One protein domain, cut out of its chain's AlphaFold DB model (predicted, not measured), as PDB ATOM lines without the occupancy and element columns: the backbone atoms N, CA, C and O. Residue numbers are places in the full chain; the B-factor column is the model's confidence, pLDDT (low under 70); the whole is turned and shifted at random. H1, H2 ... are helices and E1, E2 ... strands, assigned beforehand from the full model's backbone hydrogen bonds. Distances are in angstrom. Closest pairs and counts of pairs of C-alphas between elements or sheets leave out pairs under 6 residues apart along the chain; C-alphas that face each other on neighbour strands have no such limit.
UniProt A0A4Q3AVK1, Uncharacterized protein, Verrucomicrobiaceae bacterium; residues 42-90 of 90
ATOM      1  N   SER A  42     -38.557  67.260 -57.377       67.88
ATOM      2  CA  SER A  42     -37.713  66.333 -58.144       67.88
ATOM      3  C   SER A  42     -37.043  66.942 -59.382       67.88
ATOM      4  O   SER A  42     -36.068  66.367 -59.866       67.88
ATOM      5  N   ARG A  43     -37.527  68.086 -59.891       73.44
ATOM      6  CA  ARG A  43     -36.893  68.891 -60.952       73.44
ATOM      7  C   ARG A  43     -37.309  70.354 -60.826       73.44
ATOM      8  O   ARG A  43     -38.459  70.684 -61.109       73.44
ATOM      9  N   SER A  44     -36.375  71.227 -60.463       82.94
ATOM     10  CA  SER A  44     -36.621  72.673 -60.378       82.94
ATOM     11  C   SER A  44     -35.926  73.418 -61.511       82.94
ATOM     12  O   SER A  44     -34.772  73.133 -61.832       82.94
ATOM     13  N   LEU A  45     -36.627  74.378 -62.117       87.25
ATOM     14  CA  LEU A  45     -35.994  75.385 -62.963       87.25
ATOM     15  C   LEU A  45     -35.316  76.412 -62.049       87.25
ATOM     16  O   LEU A  45     -35.930  76.876 -61.091       87.25
ATOM     17  N   GLY A  46     -34.059  76.740 -62.327       88.06
ATOM     18  CA  GLY A  46     -33.241  77.612 -61.493       88.06
ATOM     19  C   GLY A  46     -32.574  78.723 -62.292       88.06
ATOM     20  O   GLY A  46     -32.245  78.567 -63.466       88.06
ATOM     21  N   VAL A  47     -32.339  79.850 -61.629       88.50
ATOM     22  CA  VAL A  47     -31.521  80.945 -62.156       88.50
ATOM     23  C   VAL A  47     -30.267  81.040 -61.306       88.50
ATOM     24  O   VAL A  47     -30.357  81.236 -60.097       88.50
ATOM     25  N   ALA A  48     -29.101  80.934 -61.938       87.50
ATOM     26  CA  ALA A  48     -27.837  81.230 -61.282       87.50
ATOM     27  C   ALA A  48     -27.655  82.753 -61.213       87.50
ATOM     28  O   ALA A  48     -27.589  83.426 -62.243       87.50
ATOM     29  N   ARG A  49     -27.602  83.305 -59.999       84.88
ATOM     30  CA  ARG A  49     -27.279  84.716 -59.738       84.88
ATOM     31  C   ARG A  49     -25.878  84.786 -59.150       84.88
ATOM     32  O   ARG A  49     -25.704  85.022 -57.962       84.88
ATOM     33  N   VAL A  50     -24.903  84.524 -60.006       78.56
ATOM     34  CA  VAL A  50     -23.478  84.514 -59.673       78.56
ATOM     35  C   VAL A  50     -22.770  85.629 -60.437       78.56
ATOM     36  O   VAL A  50     -23.265  86.095 -61.465       78.56
ATOM     37  N   GLY A  51     -21.635  86.091 -59.911       75.31
ATOM     38  CA  GLY A  51     -20.718  86.937 -60.675       75.31
ATOM     39  C   GLY A  51     -20.070  86.164 -61.833       75.31
ATOM     40  O   GLY A  51     -20.482  85.042 -62.135       75.31
ATOM     41  N   PRO A  52     -19.040  86.731 -62.482       75.62
ATOM     42  CA  PRO A  52     -18.248  85.993 -63.461       75.62
ATOM     43  C   PRO A  52     -17.764  84.668 -62.863       75.62
ATOM     44  O   PRO A  52     -17.055  84.668 -61.858       75.62
ATOM     45  N   LEU A  53     -18.172  83.553 -63.469       80.81
ATOM     46  CA  LEU A  53     -17.849  82.208 -63.007       80.81
ATOM     47  C   LEU A  53     -17.027  81.492 -64.088       80.81
ATOM     48  O   LEU A  53     -17.610  81.049 -65.080       80.81
ATOM     49  N   PRO A  54     -15.692  81.392 -63.930       75.50
ATOM     50  CA  PRO A  54     -14.819  80.770 -64.924       75.50
ATOM     51  C   PRO A  54     -15.174  79.306 -65.204       75.50
ATOM     52  O   PRO A  54     -15.132  78.876 -66.352       75.50
ATOM     53  N   GLU A  55     -15.590  78.550 -64.181       85.44
ATOM     54  CA  GLU A  55     -15.999  77.147 -64.328       85.44
ATOM     55  C   GLU A  55     -17.530  76.961 -64.406       85.44
ATOM     56  O   GLU A  55     -18.082  76.018 -63.831       85.44
ATOM     57  N   TYR A  56     -18.246  77.841 -65.125       88.00
ATOM     58  CA  TYR A  56     -19.712  77.756 -65.230       88.00
ATOM     59  C   TYR A  56     -20.202  76.404 -65.771       88.00
ATOM     60  O   TYR A  56     -21.237  75.911 -65.335       88.00
ATOM     61  N   GLU A  57     -19.459  75.757 -66.672       90.62
ATOM     62  CA  GLU A  57     -19.813  74.424 -67.179       90.62
ATOM     63  C   GLU A  57     -19.828  73.360 -66.069       90.62
ATOM     64  O   GLU A  57     -20.781  72.582 -65.954       90.62
ATOM     65  N   ALA A  58     -18.810  73.360 -65.202       90.75
ATOM     66  CA  ALA A  58     -18.746  72.446 -64.067       90.75
ATOM     67  C   ALA A  58     -19.888  72.721 -63.077       90.75
ATOM     68  O   ALA A  58     -20.557  71.790 -62.625       90.75
ATOM     69  N   PHE A  59     -20.169  73.996 -62.803       89.12
ATOM     70  CA  PHE A  59     -21.281  74.414 -61.951       89.12
ATOM     71  C   PHE A  59     -22.649  74.023 -62.529       89.12
ATOM     72  O   PHE A  59     -23.512  73.504 -61.819       89.12
ATOM     73  N   PHE A  60     -22.840  74.201 -63.837       91.12
ATOM     74  CA  PHE A  60     -24.046  73.791 -64.549       91.12
ATOM     75  C   PHE A  60     -24.273  72.282 -64.416       91.12
ATOM     76  O   PHE A  60     -25.383  71.850 -64.095       91.12
ATOM     77  N   LYS A  61     -23.217  71.473 -64.574       92.06
ATOM     78  CA  LYS A  61     -23.291  70.022 -64.367       92.06
ATOM     79  C   LYS A  61     -23.643  69.665 -62.920       92.06
ATOM     80  O   LYS A  61     -24.521  68.835 -62.704       92.06
ATOM     81  N   GLN A  62     -23.019  70.308 -61.933       89.19
ATOM     82  CA  GLN A  62     -23.328  70.087 -60.514       89.19
ATOM     83  C   GLN A  62     -24.792  70.409 -60.182       89.19
ATOM     84  O   GLN A  62     -25.440  69.666 -59.440       89.19
ATOM     85  N   CYS A  63     -25.334  71.486 -60.756       89.06
ATOM     86  CA  CYS A  63     -26.745  71.840 -60.618       89.06
ATOM     87  C   CYS A  63     -27.646  70.746 -61.199       89.06
ATOM     88  O   CYS A  63     -28.572  70.298 -60.520       89.06
ATOM     89  N   LEU A  64     -27.343  70.272 -62.411       89.19
ATOM     90  CA  LEU A  64     -28.097  69.197 -63.056       89.19
ATOM     91  C   LEU A  64     -28.077  67.900 -62.245       89.19
ATOM     92  O   LEU A  64     -29.138  67.317 -62.022       89.19
ATOM     93  N   ASP A  65     -26.903  67.487 -61.761       88.31
ATOM     94  CA  ASP A  65     -26.735  66.307 -60.904       88.31
ATOM     95  C   ASP A  65     -27.531  66.452 -59.588       88.31
ATOM     96  O   ASP A  65     -27.993  65.467 -59.014       88.31
ATOM     97  N   SER A  66     -27.758  67.693 -59.144       81.62
ATOM     98  CA  SER A  66     -28.571  68.043 -57.972       81.62
ATOM     99  C   SER A  66     -30.068  68.229 -58.275       81.62
ATOM    100  O   SER A  66     -30.827  68.618 -57.387       81.62
ATOM    101  N   GLY A  67     -30.518  67.975 -59.511       85.88
ATOM    102  CA  GLY A  67     -31.918  68.125 -59.935       85.88
ATOM    103  C   GLY A  67     -32.347  69.559 -60.276       85.88
ATOM    104  O   GLY A  67     -33.540  69.824 -60.460       85.88
ATOM    105  N   ILE A  68     -31.395  70.488 -60.383       88.62
ATOM    106  CA  ILE A  68     -31.612  71.893 -60.739       88.62
ATOM    107  C   ILE A  68     -31.259  72.086 -62.215       88.62
ATOM    108  O   ILE A  68     -30.110  71.936 -62.625       88.62
ATOM    109  N   ARG A  69     -32.237  72.476 -63.033       90.94
ATOM    110  CA  ARG A  69     -31.986  72.917 -64.411       90.94
ATOM    111  C   ARG A  69     -31.802  74.419 -64.442       90.94
ATOM    112  O   ARG A  69     -32.768  75.148 -64.232       90.94
ATOM    113  N   LEU A  70     -30.590  74.875 -64.738       90.50
ATOM    114  CA  LEU A  70     -30.345  76.295 -64.963       90.50
ATOM    115  C   LEU A  70     -30.982  76.750 -66.283       90.50
ATOM    116  O   LEU A  70     -30.960  76.009 -67.265       90.50
ATOM    117  N   ILE A  71     -31.543  77.963 -66.292       90.88
ATOM    118  CA  ILE A  71     -32.144  78.566 -67.495       90.88
ATOM    119  C   ILE A  71     -31.094  78.797 -68.585       90.88
ATOM    120  O   ILE A  71     -31.374  78.545 -69.750       90.88
ATOM    121  N   HIS A  72     -29.898  79.256 -68.211       88.50
ATOM    122  CA  HIS A  72     -28.822  79.509 -69.166       88.50
ATOM    123  C   HIS A  72     -27.930  78.276 -69.291       88.50
ATOM    124  O   HIS A  72     -27.292  77.861 -68.315       88.50
ATOM    125  N   SER A  73     -27.850  77.716 -70.496       88.69
ATOM    126  CA  SER A  73     -26.798  76.764 -70.849       88.69
ATOM    127  C   SER A  73     -25.414  77.426 -70.761       88.69
ATOM    128  O   SER A  73     -25.321  78.655 -70.821       88.69
ATOM    129  N   PRO A  74     -24.317  76.651 -70.660       88.75
ATOM    130  CA  PRO A  74     -22.966  77.218 -70.657       88.75
ATOM    131  C   PRO A  74     -22.693  78.137 -71.853       88.75
ATOM    132  O   PRO A  74     -22.186  79.241 -71.690       88.75
ATOM    133  N   LYS A  75     -23.157  77.739 -73.042       85.38
ATOM    134  CA  LYS A  75     -23.027  78.547 -74.259       85.38
ATOM    135  C   LYS A  75     -23.767  79.887 -74.159       85.38
ATOM    136  O   LYS A  75     -23.238  80.906 -74.584       85.38
ATOM    137  N   GLU A  76     -24.985  79.895 -73.620       85.31
ATOM    138  CA  GLU A  76     -25.777  81.125 -73.452       85.31
ATOM    139  C   GLU A  76     -25.210  82.030 -72.356       85.31
ATOM    140  O   GLU A  76     -25.264  83.253 -72.476       85.31
ATOM    141  N   HIS A  77     -24.635  81.444 -71.306       82.06
ATOM    142  CA  HIS A  77     -23.942  82.187 -70.260       82.06
ATOM    143  C   HIS A  77     -22.711  82.923 -70.815       82.06
ATOM    144  O   HIS A  77     -22.549  84.116 -70.556       82.06
ATOM    145  N   ASP A  78     -21.904  82.265 -71.654       77.62
ATOM    146  CA  ASP A  78     -20.717  82.868 -72.277       77.62
ATOM    147  C   ASP A  78     -21.052  83.997 -73.260       77.62
ATOM    148  O   ASP A  78     -20.299  84.963 -73.377       77.62
ATOM    149  N   MET A  79     -22.191  83.910 -73.953       70.62
ATOM    150  CA  MET A  79     -22.660  84.979 -74.845       70.62
ATOM    151  C   MET A  79     -23.165  86.208 -74.075       70.62
ATOM    152  O   MET A  79     -23.093  87.321 -74.593       70.62
ATOM    153  N   ASN A  80     -23.646  86.014 -72.843       61.50
ATOM    154  CA  ASN A  80     -24.159  87.072 -71.969       61.50
ATOM    155  C   ASN A  80     -23.098  87.665 -71.028       61.50
ATOM    156  O   ASN A  80     -23.367  88.671 -70.365       61.50
ATOM    157  N   ALA A  81     -21.897  87.083 -70.967       60.88
ATOM    158  CA  ALA A  81     -20.766  87.695 -70.290       60.88
ATOM    159  C   ALA A  81     -20.394  88.984 -71.038       60.88
ATOM    160  O   ALA A  81     -19.820  88.954 -72.128       60.88
ATOM    161  N   ALA A  82     -20.772  90.133 -70.473       48.91
ATOM    162  CA  ALA A  82     -20.460  91.437 -71.044       48.91
ATOM    163  C   ALA A  82     -18.952  91.541 -71.391       48.91
ATOM    164  O   ALA A  82     -18.131  90.934 -70.697       48.91
ATOM    165  N   PRO A  83     -18.543  92.340 -72.403       46.88
ATOM    166  CA  PRO A  83     -17.175  92.366 -72.958       46.88
ATOM    167  C   PRO A  83     -16.042  92.762 -71.991       46.88
ATOM    168  O   PRO A  83     -14.889  92.885 -72.399       46.88
ATOM    169  N   ILE A  84     -16.348  92.967 -70.713       50.72
ATOM    170  CA  ILE A  84     -15.483  93.542 -69.678       50.72
ATOM    171  C   ILE A  84     -14.280  92.640 -69.336       50.72
ATOM    172  O   ILE A  84     -13.349  93.089 -68.679       50.72
ATOM    173  N   LEU A  85     -14.252  91.388 -69.811       51.84
ATOM    174  CA  LEU A  85     -13.147  90.444 -69.583       51.84
ATOM    175  C   LEU A  85     -12.225  90.236 -70.801       51.84
ATOM    176  O   LEU A  85     -11.322  89.407 -70.735       51.84
ATOM    177  N   ARG A  86     -12.410  90.968 -71.913       47.78
ATOM    178  CA  ARG A  86     -11.592  90.798 -73.138       47.78
ATOM    179  C   ARG A  86     -10.557  91.895 -73.411       47.78
ATOM    180  O   ARG A  86      -9.981  91.914 -74.493       47.78
ATOM    181  N   SER A  87     -10.264  92.783 -72.462       47.28
ATOM    182  CA  SER A  87      -9.155  93.744 -72.594       47.28
ATOM    183  C   SER A  87      -8.061  93.446 -71.575       47.28
ATOM    184  O   SER A  87      -8.013  94.033 -70.496       47.28
ATOM    185  N   GLY A  88      -7.194  92.504 -71.930       52.31
ATOM    186  CA  GLY A  88      -6.104  92.052 -71.075       52.31
ATOM    187  C   GLY A  88      -4.942  91.445 -71.847       52.31
ATOM    188  O   GLY A  88      -4.415  90.431 -71.414       52.31
ATOM    189  N   THR A  89      -4.558  92.008 -72.996       39.75
ATOM    190  CA  THR A  89      -3.184  91.897 -73.525       39.75
ATOM    191  C   THR A  89      -2.975  92.983 -74.581       39.75
ATOM    192  O   THR A  89      -3.628  92.979 -75.623       39.75
ATOM    193  N   ARG A  90      -2.133  93.966 -74.245       41.81
ATOM    194  CA  ARG A  90      -1.370  94.731 -75.237       41.81
ATOM    195  C   ARG A  90      -0.196  93.880 -75.691       41.81
ATOM    196  O   ARG A  90       0.296  93.109 -74.836       41.81
TER     197      ARG A  90
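Overview. This is residues 42 to 90 of the 90 residues of an uncharacterized protein of Verrucomicrobiaceae bacterium (UniProt A0A4Q3AVK1). A short parallel pair of strands, E1 and E2, has the helix H1 packed mostly along E2, and a shorter helix, H2, slants off near the beginning of H1. From H2 a tail with no named element, residues 81 to 90, runs away from this small body and makes much of the length. The printed part has 49 residues, with two named strands and two named helices in the order E1, H1, E2, H2; the class is mixed, helices and strands, with 23 residues in named elements, under half. The whole is loose, with a radius of gyration of the C-alphas of 12.7 A, and spans 49 by 16 by 15 A.

Along the chain. E1 is residues 44 to 46, with C-alpha 44 at (-36.621, 72.673, -60.378). H1 is residues 56 to 65, 14.1 A from first to last C-alpha, and begins at (-19.712, 77.756, -65.230). E2 is residues 68 to 70, 6.2 A long, much like E1 at 6.1 A. H2 is residues 74 to 80, 10.0 A long, with C-alpha 80 at (-24.159, 87.072, -71.969).

Arrangement. E1, H1 and E2 form a strand-helix-strand unit, two parallel neighbour strands with a helix between them in the chain. The directions of E1 and E2 differ by 36 degrees; N 46 and O 69 are 2.8 A apart, within hydrogen-bond range. The closest C-alphas of H1 and E2 are those of Cys 63 and Arg 69, 6.6 A apart. H1 and H2 touch, closest at the C-alphas of Glu 57 and Pro 74, 5.5 A apart. They run opposite ways at a steep tilt of 47 degrees. E1 and H2 are apart. In H1 and H2 every O i to N i+4 pair is within hydrogen-bond range.

Size, cuts and confidence. The C-alphas of Ser 42 and Arg 90, the chain's last residue, are the two farthest apart, at 49.2 A. The printed part has no cut, and no link is long. Mean pLDDT of the printed part is 77.0; residue 42 and residues 80 to 90 are under 70.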